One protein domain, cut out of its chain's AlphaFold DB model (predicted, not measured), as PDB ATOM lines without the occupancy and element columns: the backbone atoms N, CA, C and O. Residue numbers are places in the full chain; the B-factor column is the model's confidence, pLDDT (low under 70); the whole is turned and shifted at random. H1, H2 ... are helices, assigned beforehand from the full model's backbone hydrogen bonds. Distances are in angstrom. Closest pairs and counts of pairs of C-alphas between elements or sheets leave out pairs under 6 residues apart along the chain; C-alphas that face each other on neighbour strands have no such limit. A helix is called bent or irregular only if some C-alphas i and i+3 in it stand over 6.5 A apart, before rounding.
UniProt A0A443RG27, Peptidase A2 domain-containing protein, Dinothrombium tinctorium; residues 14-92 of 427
ATOM      1  N   VAL A  14     -26.539  30.626  -1.710       66.69
ATOM      2  CA  VAL A  14     -26.830  29.330  -1.067       66.69
ATOM      3  C   VAL A  14     -26.412  29.307   0.411       66.69
ATOM      4  O   VAL A  14     -27.186  28.923   1.286       66.69
ATOM      5  N   LYS A  15     -25.175  29.727   0.714       68.44
ATOM      6  CA  LYS A  15     -24.642  29.749   2.087       68.44
ATOM      7  C   LYS A  15     -25.377  30.773   2.945       68.44
ATOM      8  O   LYS A  15     -25.523  30.567   4.148       68.44
ATOM      9  N   ARG A  16     -25.858  31.860   2.336       72.88
ATOM     10  CA  ARG A  16     -26.705  32.842   3.014       72.88
ATOM     11  C   ARG A  16     -28.060  32.234   3.372       72.88
ATOM     12  O   ARG A  16     -28.435  32.329   4.534       72.88
ATOM     13  N   LEU A  17     -28.732  31.561   2.430       73.56
ATOM     14  CA  LEU A  17     -30.024  30.900   2.653       73.56
ATOM     15  C   LEU A  17     -29.947  29.844   3.770       73.56
ATOM     16  O   LEU A  17     -30.770  29.852   4.680       73.56
ATOM     17  N   MET A  18     -28.912  28.999   3.761       77.06
ATOM     18  CA  MET A  18     -28.704  27.986   4.807       77.06
ATOM     19  C   MET A  18     -28.425  28.599   6.185       77.06
ATOM     20  O   MET A  18     -28.882  28.090   7.204       77.06
ATOM     21  N   LYS A  19     -27.700  29.724   6.234       77.75
ATOM     22  CA  LYS A  19     -27.382  30.407   7.496       77.75
ATOM     23  C   LYS A  19     -28.600  31.105   8.111       77.75
ATOM     24  O   LYS A  19     -28.695  31.168   9.333       77.75
ATOM     25  N   ILE A  20     -29.508  31.630   7.286       81.50
ATOM     26  CA  ILE A  20     -30.729  32.314   7.751       81.50
ATOM     27  C   ILE A  20     -31.907  31.359   7.982       81.50
ATOM     28  O   ILE A  20     -32.831  31.725   8.699       81.50
ATOM     29  N   ASN A  21     -31.866  30.141   7.425       88.56
ATOM     30  CA  ASN A  21     -32.883  29.109   7.632       88.56
ATOM     31  C   ASN A  21     -32.264  27.788   8.135       88.56
ATOM     32  O   ASN A  21     -32.169  26.811   7.388       88.56
ATOM     33  N   PRO A  22     -31.834  27.735   9.408       91.12
ATOM     34  CA  PRO A  22     -31.245  26.524   9.971       91.12
ATOM     35  C   PRO A  22     -32.161  25.278   9.952       91.12
ATOM     36  O   PRO A  22     -31.632  24.194   9.718       91.12
ATOM     37  N   PRO A  23     -33.497  25.374  10.140       93.38
ATOM     38  CA  PRO A  23     -34.398  24.229   9.968       93.38
ATOM     39  C   PRO A  23     -34.352  23.602   8.571       93.38
ATOM     40  O   PRO A  23     -34.379  22.380   8.446       93.38
ATOM     41  N   LEU A  24     -34.262  24.420   7.516       92.50
ATOM     42  CA  LEU A  24     -34.115  23.929   6.143       92.50
ATOM     43  C   LEU A  24     -32.788  23.190   5.946       92.50
ATOM     44  O   LEU A  24     -32.755  22.175   5.256       92.50
ATOM     45  N   HIS A  25     -31.705  23.684   6.549       91.06
ATOM     46  CA  HIS A  25     -30.414  23.005   6.485       91.06
ATOM     47  C   HIS A  25     -30.497  21.592   7.078       91.06
ATOM     48  O   HIS A  25     -30.097  20.639   6.418       91.06
ATOM     49  N   GLU A  26     -31.076  21.446   8.273       90.75
ATOM     50  CA  GLU A  26     -31.254  20.133   8.913       90.75
ATOM     51  C   GLU A  26     -32.191  19.225   8.103       90.75
ATOM     52  O   GLU A  26     -31.898  18.051   7.895       90.75
ATOM     53  N   PHE A  27     -33.270  19.783   7.539       89.94
ATOM     54  CA  PHE A  27     -34.144  19.049   6.621       89.94
ATOM     55  C   PHE A  27     -33.372  18.472   5.424       89.94
ATOM     56  O   PHE A  27     -33.556  17.312   5.063       89.94
ATOM     57  N   ILE A  28     -32.508  19.272   4.794       89.25
ATOM     58  CA  ILE A  28     -31.728  18.844   3.627       89.25
ATOM     59  C   ILE A  28     -30.676  17.805   4.009       89.25
ATOM     60  O   ILE A  28     -30.467  16.849   3.263       89.25
ATOM     61  N   GLU A  29     -30.003  18.005   5.138       88.94
ATOM     62  CA  GLU A  29     -28.985  17.092   5.644       88.94
ATOM     63  C   GLU A  29     -29.560  15.694   5.894       88.94
ATOM     64  O   GLU A  29     -28.950  14.706   5.483       88.94
ATOM     65  N   GLU A  30     -30.757  15.620   6.479       84.50
ATOM     66  CA  GLU A  30     -31.417  14.355   6.797       84.50
ATOM     67  C   GLU A  30     -32.165  13.731   5.613       84.50
ATOM     68  O   GLU A  30     -32.070  12.526   5.389       84.50
ATOM     69  N   GLU A  31     -32.935  14.522   4.859       83.94
ATOM     70  CA  GLU A  31     -33.896  13.989   3.881       83.94
ATOM     71  C   GLU A  31     -33.434  14.136   2.425       83.94
ATOM     72  O   GLU A  31     -33.988  13.501   1.530       83.94
ATOM     73  N   CYS A  32     -32.421  14.963   2.149       86.25
ATOM     74  CA  CYS A  32     -31.944  15.249   0.792       86.25
ATOM     75  C   CYS A  32     -30.403  15.158   0.680       86.25
ATOM     76  O   CYS A  32     -29.759  16.122   0.248       86.25
ATOM     77  N   PRO A  33     -29.774  14.002   0.976       83.12
ATOM     78  CA  PRO A  33     -28.313  13.878   1.074       83.12
ATOM     79  C   PRO A  33     -27.563  14.236  -0.222       83.12
ATOM     80  O   PRO A  33     -26.441  14.748  -0.181       83.12
ATOM     81  N   LEU A  34     -28.180  14.019  -1.391       84.56
ATOM     82  CA  LEU A  34     -27.618  14.433  -2.683       84.56
ATOM     83  C   LEU A  34     -27.593  15.959  -2.841       84.56
ATOM     84  O   LEU A  34     -26.606  16.515  -3.325       84.56
ATOM     85  N   VAL A  35     -28.650  16.640  -2.392       87.06
ATOM     86  CA  VAL A  35     -28.727  18.106  -2.398       87.06
ATOM     87  C   VAL A  35     -27.730  18.678  -1.395       87.06
ATOM     88  O   VAL A  35     -26.989  19.591  -1.749       87.06
ATOM     89  N   ASN A  36     -27.619  18.087  -0.199       87.62
ATOM     90  CA  ASN A  36     -26.619  18.477   0.798       87.62
ATOM     91  C   ASN A  36     -25.192  18.426   0.218       87.62
ATOM     92  O   ASN A  36     -24.427  19.392   0.286       87.62
ATOM     93  N   ARG A  37     -24.861  17.329  -0.477       85.00
ATOM     94  CA  ARG A  37     -23.577  17.179  -1.178       85.00
ATOM     95  C   ARG A  37     -23.368  18.254  -2.250       85.00
ATOM     96  O   ARG A  37     -22.266  18.784  -2.378       85.00
ATOM     97  N   ALA A  38     -24.404  18.592  -3.019       86.31
ATOM     98  CA  ALA A  38     -24.319  19.619  -4.057       86.31
ATOM     99  C   ALA A  38     -24.132  21.038  -3.491       86.31
ATOM    100  O   ALA A  38     -23.392  21.826  -4.083       86.31
ATOM    101  N   ILE A  39     -24.742  21.355  -2.344       85.62
ATOM    102  CA  ILE A  39     -24.584  22.643  -1.646       85.62
ATOM    103  C   ILE A  39     -23.124  22.874  -1.238       85.62
ATOM    104  O   ILE A  39     -22.582  23.960  -1.464       85.62
ATOM    105  N   GLY A  40     -22.483  21.855  -0.657       80.00
ATOM    106  CA  GLY A  40     -21.098  21.931  -0.186       80.00
ATOM    107  C   GLY A  40     -20.039  21.853  -1.292       80.00
ATOM    108  O   GLY A  40     -18.880  22.188  -1.051       80.00
ATOM    109  N   SER A  41     -20.414  21.430  -2.501       83.12
ATOM    110  CA  SER A  41     -19.472  21.154  -3.587       83.12
ATOM    111  C   SER A  41     -19.061  22.402  -4.383       83.12
ATOM    112  O   SER A  41     -19.885  23.247  -4.753       83.12
ATOM    113  N   CYS A  42     -17.774  22.480  -4.736       83.56
ATOM    114  CA  CYS A  42     -17.255  23.402  -5.751       83.56
ATOM    115  C   CYS A  42     -17.333  22.826  -7.180       83.56
ATOM    116  O   CYS A  42     -17.135  23.568  -8.138       83.56
ATOM    117  N   ASP A  43     -17.637  21.533  -7.340       86.88
ATOM    118  CA  ASP A  43     -17.718  20.866  -8.643       86.88
ATOM    119  C   ASP A  43     -19.082  21.117  -9.308       86.88
ATOM    120  O   ASP A  43     -20.127  20.649  -8.838       86.88
ATOM    121  N   ALA A  44     -19.065  21.841 -10.430       87.31
ATOM    122  CA  ALA A  44     -20.253  22.143 -11.223       87.31
ATOM    123  C   ALA A  44     -20.951  20.876 -11.744       87.31
ATOM    124  O   ALA A  44     -22.175  20.850 -11.820       87.31
ATOM    125  N   ARG A  45     -20.203  19.796 -12.015       90.00
ATOM    126  CA  ARG A  45     -20.762  18.531 -12.515       90.00
ATOM    127  C   ARG A  45     -21.669  17.871 -11.483       90.00
ATOM    128  O   ARG A  45     -22.713  17.343 -11.847       90.00
ATOM    129  N   ILE A  46     -21.310  17.952 -10.197       88.06
ATOM    130  CA  ILE A  46     -22.138  17.430  -9.098       88.06
ATOM    131  C   ILE A  46     -23.452  18.212  -9.018       88.06
ATOM    132  O   ILE A  46     -24.518  17.613  -8.898       88.06
ATOM    133  N   LYS A  47     -23.391  19.543  -9.136       87.69
ATOM    134  CA  LYS A  47     -24.589  20.396  -9.119       87.69
ATOM    135  C   LYS A  47     -25.497  20.107 -10.312       87.69
ATOM    136  O   LYS A  47     -26.687  19.889 -10.115       87.69
ATOM    137  N   SER A  48     -24.938  20.033 -11.520       91.00
ATOM    138  CA  SER A  48     -25.691  19.696 -12.732       91.00
ATOM    139  C   SER A  48     -26.310  18.301 -12.666       91.00
ATOM    140  O   SER A  48     -27.458  18.137 -13.060       91.00
ATOM    141  N   ALA A  49     -25.602  17.303 -12.127       91.31
ATOM    142  CA  ALA A  49     -26.141  15.953 -11.966       91.31
ATOM    143  C   ALA A  49     -27.362  15.927 -11.031       91.31
ATOM    144  O   ALA A  49     -28.374  15.315 -11.367       91.31
ATOM    145  N   VAL A  50     -27.295  16.632  -9.895       90.12
ATOM    146  CA  VAL A  50     -28.432  16.743  -8.966       90.12
ATOM    147  C   VAL A  50     -29.610  17.465  -9.620       90.12
ATOM    148  O   VAL A  50     -30.732  16.975  -9.541       90.12
ATOM    149  N   LEU A  51     -29.373  18.581 -10.315       90.31
ATOM    150  CA  LEU A  51     -30.441  19.306 -11.013       90.31
ATOM    151  C   LEU A  51     -31.106  18.450 -12.096       90.31
ATOM    152  O   LEU A  51     -32.332  18.390 -12.154       90.31
ATOM    153  N   ASN A  52     -30.316  17.739 -12.903       90.56
ATOM    154  CA  ASN A  52     -30.834  16.844 -13.936       90.56
ATOM    155  C   ASN A  52     -31.722  15.746 -13.345       90.56
ATOM    156  O   ASN A  52     -32.778  15.453 -13.900       90.56
ATOM    157  N   GLU A  53     -31.333  15.175 -12.205       89.94
ATOM    158  CA  GLU A  53     -32.125  14.137 -11.547       89.94
ATOM    159  C   GLU A  53     -33.455  14.679 -11.004       89.94
ATOM    160  O   GLU A  53     -34.509  14.087 -11.238       89.94
ATOM    161  N   PHE A  54     -33.450  15.850 -10.359       87.38
ATOM    162  CA  PHE A  54     -34.691  16.487  -9.902       87.38
ATOM    163  C   PHE A  54     -35.598  16.903 -11.069       87.38
ATOM    164  O   PHE A  54     -36.805  16.678 -11.002       87.38
ATOM    165  N   ASN A  55     -35.031  17.438 -12.154       89.38
ATOM    166  CA  ASN A  55     -35.768  17.787 -13.374       89.38
ATOM    167  C   ASN A  55     -36.391  16.554 -14.045       89.38
ATOM    168  O   ASN A  55     -37.484  16.633 -14.604       89.38
ATOM    169  N   ARG A  56     -35.725  15.398 -13.956       89.06
ATOM    170  CA  ARG A  56     -36.242  14.118 -14.453       89.06
ATOM    171  C   ARG A  56     -37.409  13.601 -13.607       89.06
ATOM    172  O   ARG A  56     -38.393  13.123 -14.163       89.06
ATOM    173  N   ILE A  57     -37.302  13.677 -12.278       86.88
ATOM    174  CA  ILE A  57     -38.324  13.170 -11.342       86.88
ATOM    175  C   ILE A  57     -39.545  14.102 -11.271       86.88
ATOM    176  O   ILE A  57     -40.667  13.639 -11.061       86.88
ATOM    177  N   LEU A  58     -39.353  15.410 -11.462       86.75
ATOM    178  CA  LEU A  58     -40.401  16.428 -11.371       86.75
ATOM    179  C   LEU A  58     -40.656  17.083 -12.738       86.75
ATOM    180  O   LEU A  58     -40.446  18.282 -12.875       86.75
ATOM    181  N   PRO A  59     -41.204  16.363 -13.735       79.56
ATOM    182  CA  PRO A  59     -41.282  16.832 -15.127       79.56
ATOM    183  C   PRO A  59     -42.147  18.086 -15.333       79.56
ATOM    184  O   PRO A  59     -42.093  18.721 -16.381       79.56
ATOM    185  N   LYS A  60     -42.967  18.456 -14.341       87.81
ATOM    186  CA  LYS A  60     -43.773  19.688 -14.346       87.81
ATOM    187  C   LYS A  60     -43.009  20.915 -13.836       87.81
ATOM    188  O   LYS A  60     -43.596  21.991 -13.746       87.81
ATOM    189  N   ARG A  61     -41.745  20.762 -13.437       86.06
ATOM    190  CA  ARG A  61     -40.863  21.846 -13.000       86.06
ATOM    191  C   ARG A  61     -39.481  21.672 -13.615       86.06
ATOM    192  O   ARG A  61     -39.026  20.560 -13.847       86.06
ATOM    193  N   HIS A  62     -38.826  22.794 -13.856       91.44
ATOM    194  CA  HIS A  62     -37.442  22.837 -14.289       91.44
ATOM    195  C   HIS A  62     -36.673  23.731 -13.318       91.44
ATOM    196  O   HIS A  62     -37.154  24.809 -12.981       91.44
ATOM    197  N   PHE A  63     -35.534  23.246 -12.838       90.94
ATOM    198  CA  PHE A  63     -34.620  23.949 -11.950       90.94
ATOM    199  C   PHE A  63     -33.343  24.258 -12.723       90.94
ATOM    200  O   PHE A  63     -32.641  23.339 -13.156       90.94
ATOM    201  N   GLU A  64     -33.035  25.542 -12.862       90.94
ATOM    202  CA  GLU A  64     -31.830  26.035 -13.536       90.94
ATOM    203  C   GLU A  64     -30.655  26.176 -12.559       90.94
ATOM    204  O   GLU A  64     -29.486  26.193 -12.951       90.94
ATOM    205  N   SER A  65     -30.948  26.237 -11.256       90.38
ATOM    206  CA  SER A  65     -29.938  26.403 -10.215       90.38
ATOM    207  C   SER A  65     -30.266  25.643  -8.932       90.38
ATOM    208  O   SER A  65     -31.418  25.343  -8.617       90.38
ATOM    209  N   ILE A  66     -29.227  25.380  -8.130       87.88
ATOM    210  CA  ILE A  66     -29.395  24.815  -6.782       87.88
ATOM    211  C   ILE A  66     -30.249  25.746  -5.909       87.88
ATOM    212  O   ILE A  66     -31.028  25.255  -5.106       87.88
ATOM    213  N   ASN A  67     -30.178  27.071  -6.088       87.44
ATOM    214  CA  ASN A  67     -31.011  28.013  -5.333       87.44
ATOM    215  C   ASN A  67     -32.507  27.799  -5.588       87.44
ATOM    216  O   ASN A  67     -33.280  27.738  -4.635       87.44
ATOM    217  N   GLU A  68     -32.918  27.645  -6.845       89.12
ATOM    218  CA  GLU A  68     -34.322  27.375  -7.186       89.12
ATOM    219  C   GLU A  68     -34.803  26.052  -6.594       89.12
ATOM    220  O   GLU A  68     -35.904  25.976  -6.040       89.12
ATOM    221  N   LEU A  69     -33.952  25.024  -6.652       88.81
ATOM    222  CA  LEU A  69     -34.234  23.741  -6.022       88.81
ATOM    223  C   LEU A  69     -34.402  23.890  -4.500       88.81
ATOM    224  O   LEU A  69     -35.327  23.320  -3.929       88.81
ATOM    225  N   LEU A  70     -33.569  24.695  -3.837       89.88
ATOM    226  CA  LEU A  70     -33.670  24.951  -2.395       89.88
ATOM    227  C   LEU A  70     -34.941  25.709  -2.011       89.88
ATOM    228  O   LEU A  70     -35.579  25.354  -1.023       89.88
ATOM    229  N   LEU A  71     -35.336  26.715  -2.796       88.75
ATOM    230  CA  LEU A  71     -36.601  27.426  -2.594       88.75
ATOM    231  C   LEU A  71     -37.800  26.484  -2.745       88.75
ATOM    232  O   LEU A  71     -38.763  26.566  -1.982       88.75
ATOM    233  N   TYR A  72     -37.731  25.553  -3.697       88.94
ATOM    234  CA  TYR A  72     -38.750  24.524  -3.853       88.94
ATOM    235  C   TYR A  72     -38.784  23.543  -2.680       88.94
ATOM    236  O   TYR A  72     -39.867  23.238  -2.177       88.94
ATOM    237  N   ILE A  73     -37.625  23.070  -2.218       90.00
ATOM    238  CA  ILE A  73     -37.529  22.190  -1.048       90.00
ATOM    239  C   ILE A  73     -38.104  22.888   0.189       90.00
ATOM    240  O   ILE A  73     -38.904  22.290   0.903       90.00
ATOM    241  N   GLU A  74     -37.797  24.169   0.396       90.31
ATOM    242  CA  GLU A  74     -38.381  24.951   1.488       90.31
ATOM    243  C   GLU A  74     -39.900  25.077   1.360       90.31
ATOM    244  O   GLU A  74     -40.625  24.876   2.335       90.31
ATOM    245  N   GLN A  75     -40.410  25.329   0.149       89.06
ATOM    246  CA  GLN A  75     -41.851  25.341  -0.104       89.06
ATOM    247  C   GLN A  75     -42.493  23.998   0.280       89.06
ATOM    248  O   GLN A  75     -43.575  23.979   0.867       89.06
ATOM    249  N   LYS A  76     -41.835  22.872  -0.021       87.88
ATOM    250  CA  LYS A  76     -42.305  21.534   0.362       87.88
ATOM    251  C   LYS A  76     -42.225  21.279   1.860       87.88
ATOM    252  O   LYS A  76     -43.174  20.729   2.417       87.88
ATOM    253  N   ARG A  77     -41.165  21.740   2.525       90.62
ATOM    254  CA  ARG A  77     -41.031  21.676   3.984       90.62
ATOM    255  C   ARG A  77     -42.155  22.448   4.677       90.62
ATOM    256  O   ARG A  77     -42.809  21.899   5.558       90.62
ATOM    257  N   ILE A  78     -42.443  23.671   4.229       88.56
ATOM    258  CA  ILE A  78     -43.549  24.489   4.755       88.56
ATOM    259  C   ILE A  78     -44.902  23.805   4.512       88.56
ATOM    260  O   ILE A  78     -45.698  23.706   5.438       88.56
ATOM    261  N   GLN A  79     -45.146  23.258   3.314       87.25
ATOM    262  CA  GLN A  79     -46.375  22.499   3.026       87.25
ATOM    263  C   GLN A  79     -46.549  21.297   3.962       87.25
ATOM    264  O   GLN A  79     -47.662  21.017   4.402       87.25
ATOM    265  N   ARG A  80     -45.458  20.598   4.295       87.31
ATOM    266  CA  ARG A  80     -45.485  19.488   5.255       87.31
ATOM    267  C   ARG A  80     -45.806  19.972   6.668       87.31
ATOM    268  O   ARG A  80     -46.616  19.348   7.339       87.31
ATOM    269  N   ILE A  81     -45.225  21.088   7.102       88.62
ATOM    270  CA  ILE A  81     -45.546  21.722   8.391       88.62
ATOM    271  C   ILE A  81     -47.029  22.106   8.455       88.62
ATOM    272  O   ILE A  81     -47.692  21.786   9.439       88.62
ATOM    273  N   ASP A  82     -47.560  22.737   7.406       86.19
ATOM    274  CA  ASP A  82     -48.973  23.126   7.323       86.19
ATOM    275  C   ASP A  82     -49.895  21.899   7.359       86.19
ATOM    276  O   ASP A  82     -50.910  21.897   8.056       86.19
ATOM    277  N   PHE A  83     -49.511  20.818   6.676       83.69
ATOM    278  CA  PHE A  83     -50.230  19.550   6.738       83.69
ATOM    279  C   PHE A  83     -50.232  18.966   8.159       83.69
ATOM    280  O   PHE A  83     -51.303  18.662   8.685       83.69
ATOM    281  N   LEU A  84     -49.070  18.877   8.817       81.56
ATOM    282  CA  LEU A  84     -48.950  18.393  10.200       81.56
ATOM    283  C   LEU A  84     -49.777  19.236  11.182       81.56
ATOM    284  O   LEU A  84     -50.449  18.698  12.065       81.56
ATOM    285  N   ALA A  85     -49.773  20.556  11.004       79.88
ATOM    286  CA  ALA A  85     -50.624  21.458  11.766       79.88
ATOM    287  C   ALA A  85     -52.114  21.189  11.499       79.88
ATOM    288  O   ALA A  85     -52.892  21.155  12.443       79.88
ATOM    289  N   SER A  86     -52.520  20.931  10.251       79.69
ATOM    290  CA  SER A  86     -53.925  20.669   9.904       79.69
ATOM    291  C   SER A  86     -54.467  19.350  10.459       79.69
ATOM    292  O   SER A  86     -55.586  19.323  10.960       79.69
ATOM    293  N   VAL A  87     -53.681  18.267  10.445       73.12
ATOM    294  CA  VAL A  87     -54.131  16.967  10.980       73.12
ATOM    295  C   VAL A  87     -54.193  16.956  12.505       73.12
ATOM    296  O   VAL A  87     -54.917  16.161  13.098       73.12
ATOM    297  N   SER A  88     -53.429  17.840  13.148       71.38
ATOM    298  CA  SER A  88     -53.447  18.028  14.596       71.38
ATOM    299  C   SER A  88     -54.419  19.126  15.038       71.38
ATOM    300  O   SER A  88     -54.833  19.117  16.192       71.38
ATOM    301  N   ALA A  89     -54.843  20.021  14.139       67.94
ATOM    302  CA  ALA A  89     -55.711  21.157  14.448       67.94
ATOM    303  C   ALA A  89     -57.013  20.777  15.175       67.94
ATOM    304  O   ALA A  89     -57.278  21.421  16.189       67.94
ATOM    305  N   PRO A  90     -57.766  19.719  14.794       66.25
ATOM    306  CA  PRO A  90     -58.978  19.328  15.522       66.25
ATOM    307  C   PRO A  90     -58.715  19.019  16.998       66.25
ATOM    308  O   PRO A  90     -59.572  19.228  17.852       66.25
ATOM    309  N   ARG A  91     -57.492  18.575  17.321       66.81
ATOM    310  CA  ARG A  91     -57.071  18.303  18.697       66.81
ATOM    311  C   ARG A  91     -56.761  19.568  19.479       66.81
ATOM    312  O   ARG A  91     -56.681  19.472  20.682       66.81
ATOM    313  N   PHE A  92     -56.587  20.724  18.846       67.62
ATOM    314  CA  PHE A  92     -56.266  21.996  19.508       67.62
ATOM    315  C   PHE A  92     -57.241  23.127  19.124       67.62
ATOM    316  O   PHE A  92     -56.984  24.288  19.428       67.62
TER     317      PHE A  92
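What this domain is: This is residues 14 to 92 of the 427 residues of the protein "Peptidase A2 domain-containing protein" of Dinothrombium tinctorium (UniProt A0A443RG27). A long helix, H5, begins in a small compact body with four shorter helices, and its second part, residues 79 to 91, sticks out from that body as a free arm along the longest axis. H1, H2 and H3 gather on one side of the first part of H5, and H4 slants away on another side, with residues 58 to 65 folding back from its end to the start of H5. The printed part has 79 residues with five named helices, H1 to H5 in chain order, and no named strand; the class is all helix. The whole is only just loose, close to compact, with a radius of gyration of the C-alphas of 14.2 A, and its elongated outline spans 48 by 29 by 17 A.

How they stand to each other: H5, residues 66 to 91, only just touches H2, residues 22 to 31, with 3 pairs of C-alphas within 8 A. The closest C-alphas are those of Leu 24 and Glu 74, 6.4 A apart, and the two helices are about perpendicular at 86 degrees; H5 takes part with residues 74 to 77 alone. Residues 66 to 69 of H5 only just touch residues 47 to 51 of H4, which is residues 44 to 57, with 3 pairs within 8 A; the closest C-alphas are those of Lys 47 and Ile 66, 6.9 A apart, at a steep tilt of 46 degrees, the same way. H3, residues 33 to 40, and H4 touch and form a helical hairpin, opposite ways at a steep tilt of 35.0 degrees, only just past shallow; their closest C-alphas are those of Ala 38 and Lys 47, 5.1 A apart. H2 and H3 only just touch, with 3 pairs, and only at the corner by their link, with the C-alphas of Glu 29 and Asn 36 closest at 5.6 A. The helix packing is mostly crossed, with 0 of 3 such touching pairs at a shallow tilt. H1, residues 14 to 20, is close to but not clearly touching H2, with the C-alphas of Met 18 and His 25 closest at 5.5 A. H1 and H4 are apart. Every O i to N i+4 pair is within hydrogen-bond range in H1, H2, H3 and H4, and 20 of 22 are in H5.

Where its parts are: H5 is 38.2 A long, from C-alpha 66 at (-29.395, 24.815, -6.782) to C-alpha 91 at (-57.071, 18.303, 18.697), and is irregular, with C-alphas 87 and 90 7.0 A apart. H4 is 20.2 A long, H2 14.2 A, H3 10.9 A and H1 10.1 A. H1 begins at C-alpha 14 at (-26.830, 29.330, -1.067).

The domain as a whole: The C-alphas farthest apart are those of Asp 43 and Arg 91, 48.0 A. Without residues 79 to 92, which stand free, the body spans 27 by 27 by 19 A. The printed part has no cut; the link from H4 to H5 is short, and the other links are tight. The mean pLDDT of the printed part is 85.0, with residues 14 to 15 and 89 to 92 under 70.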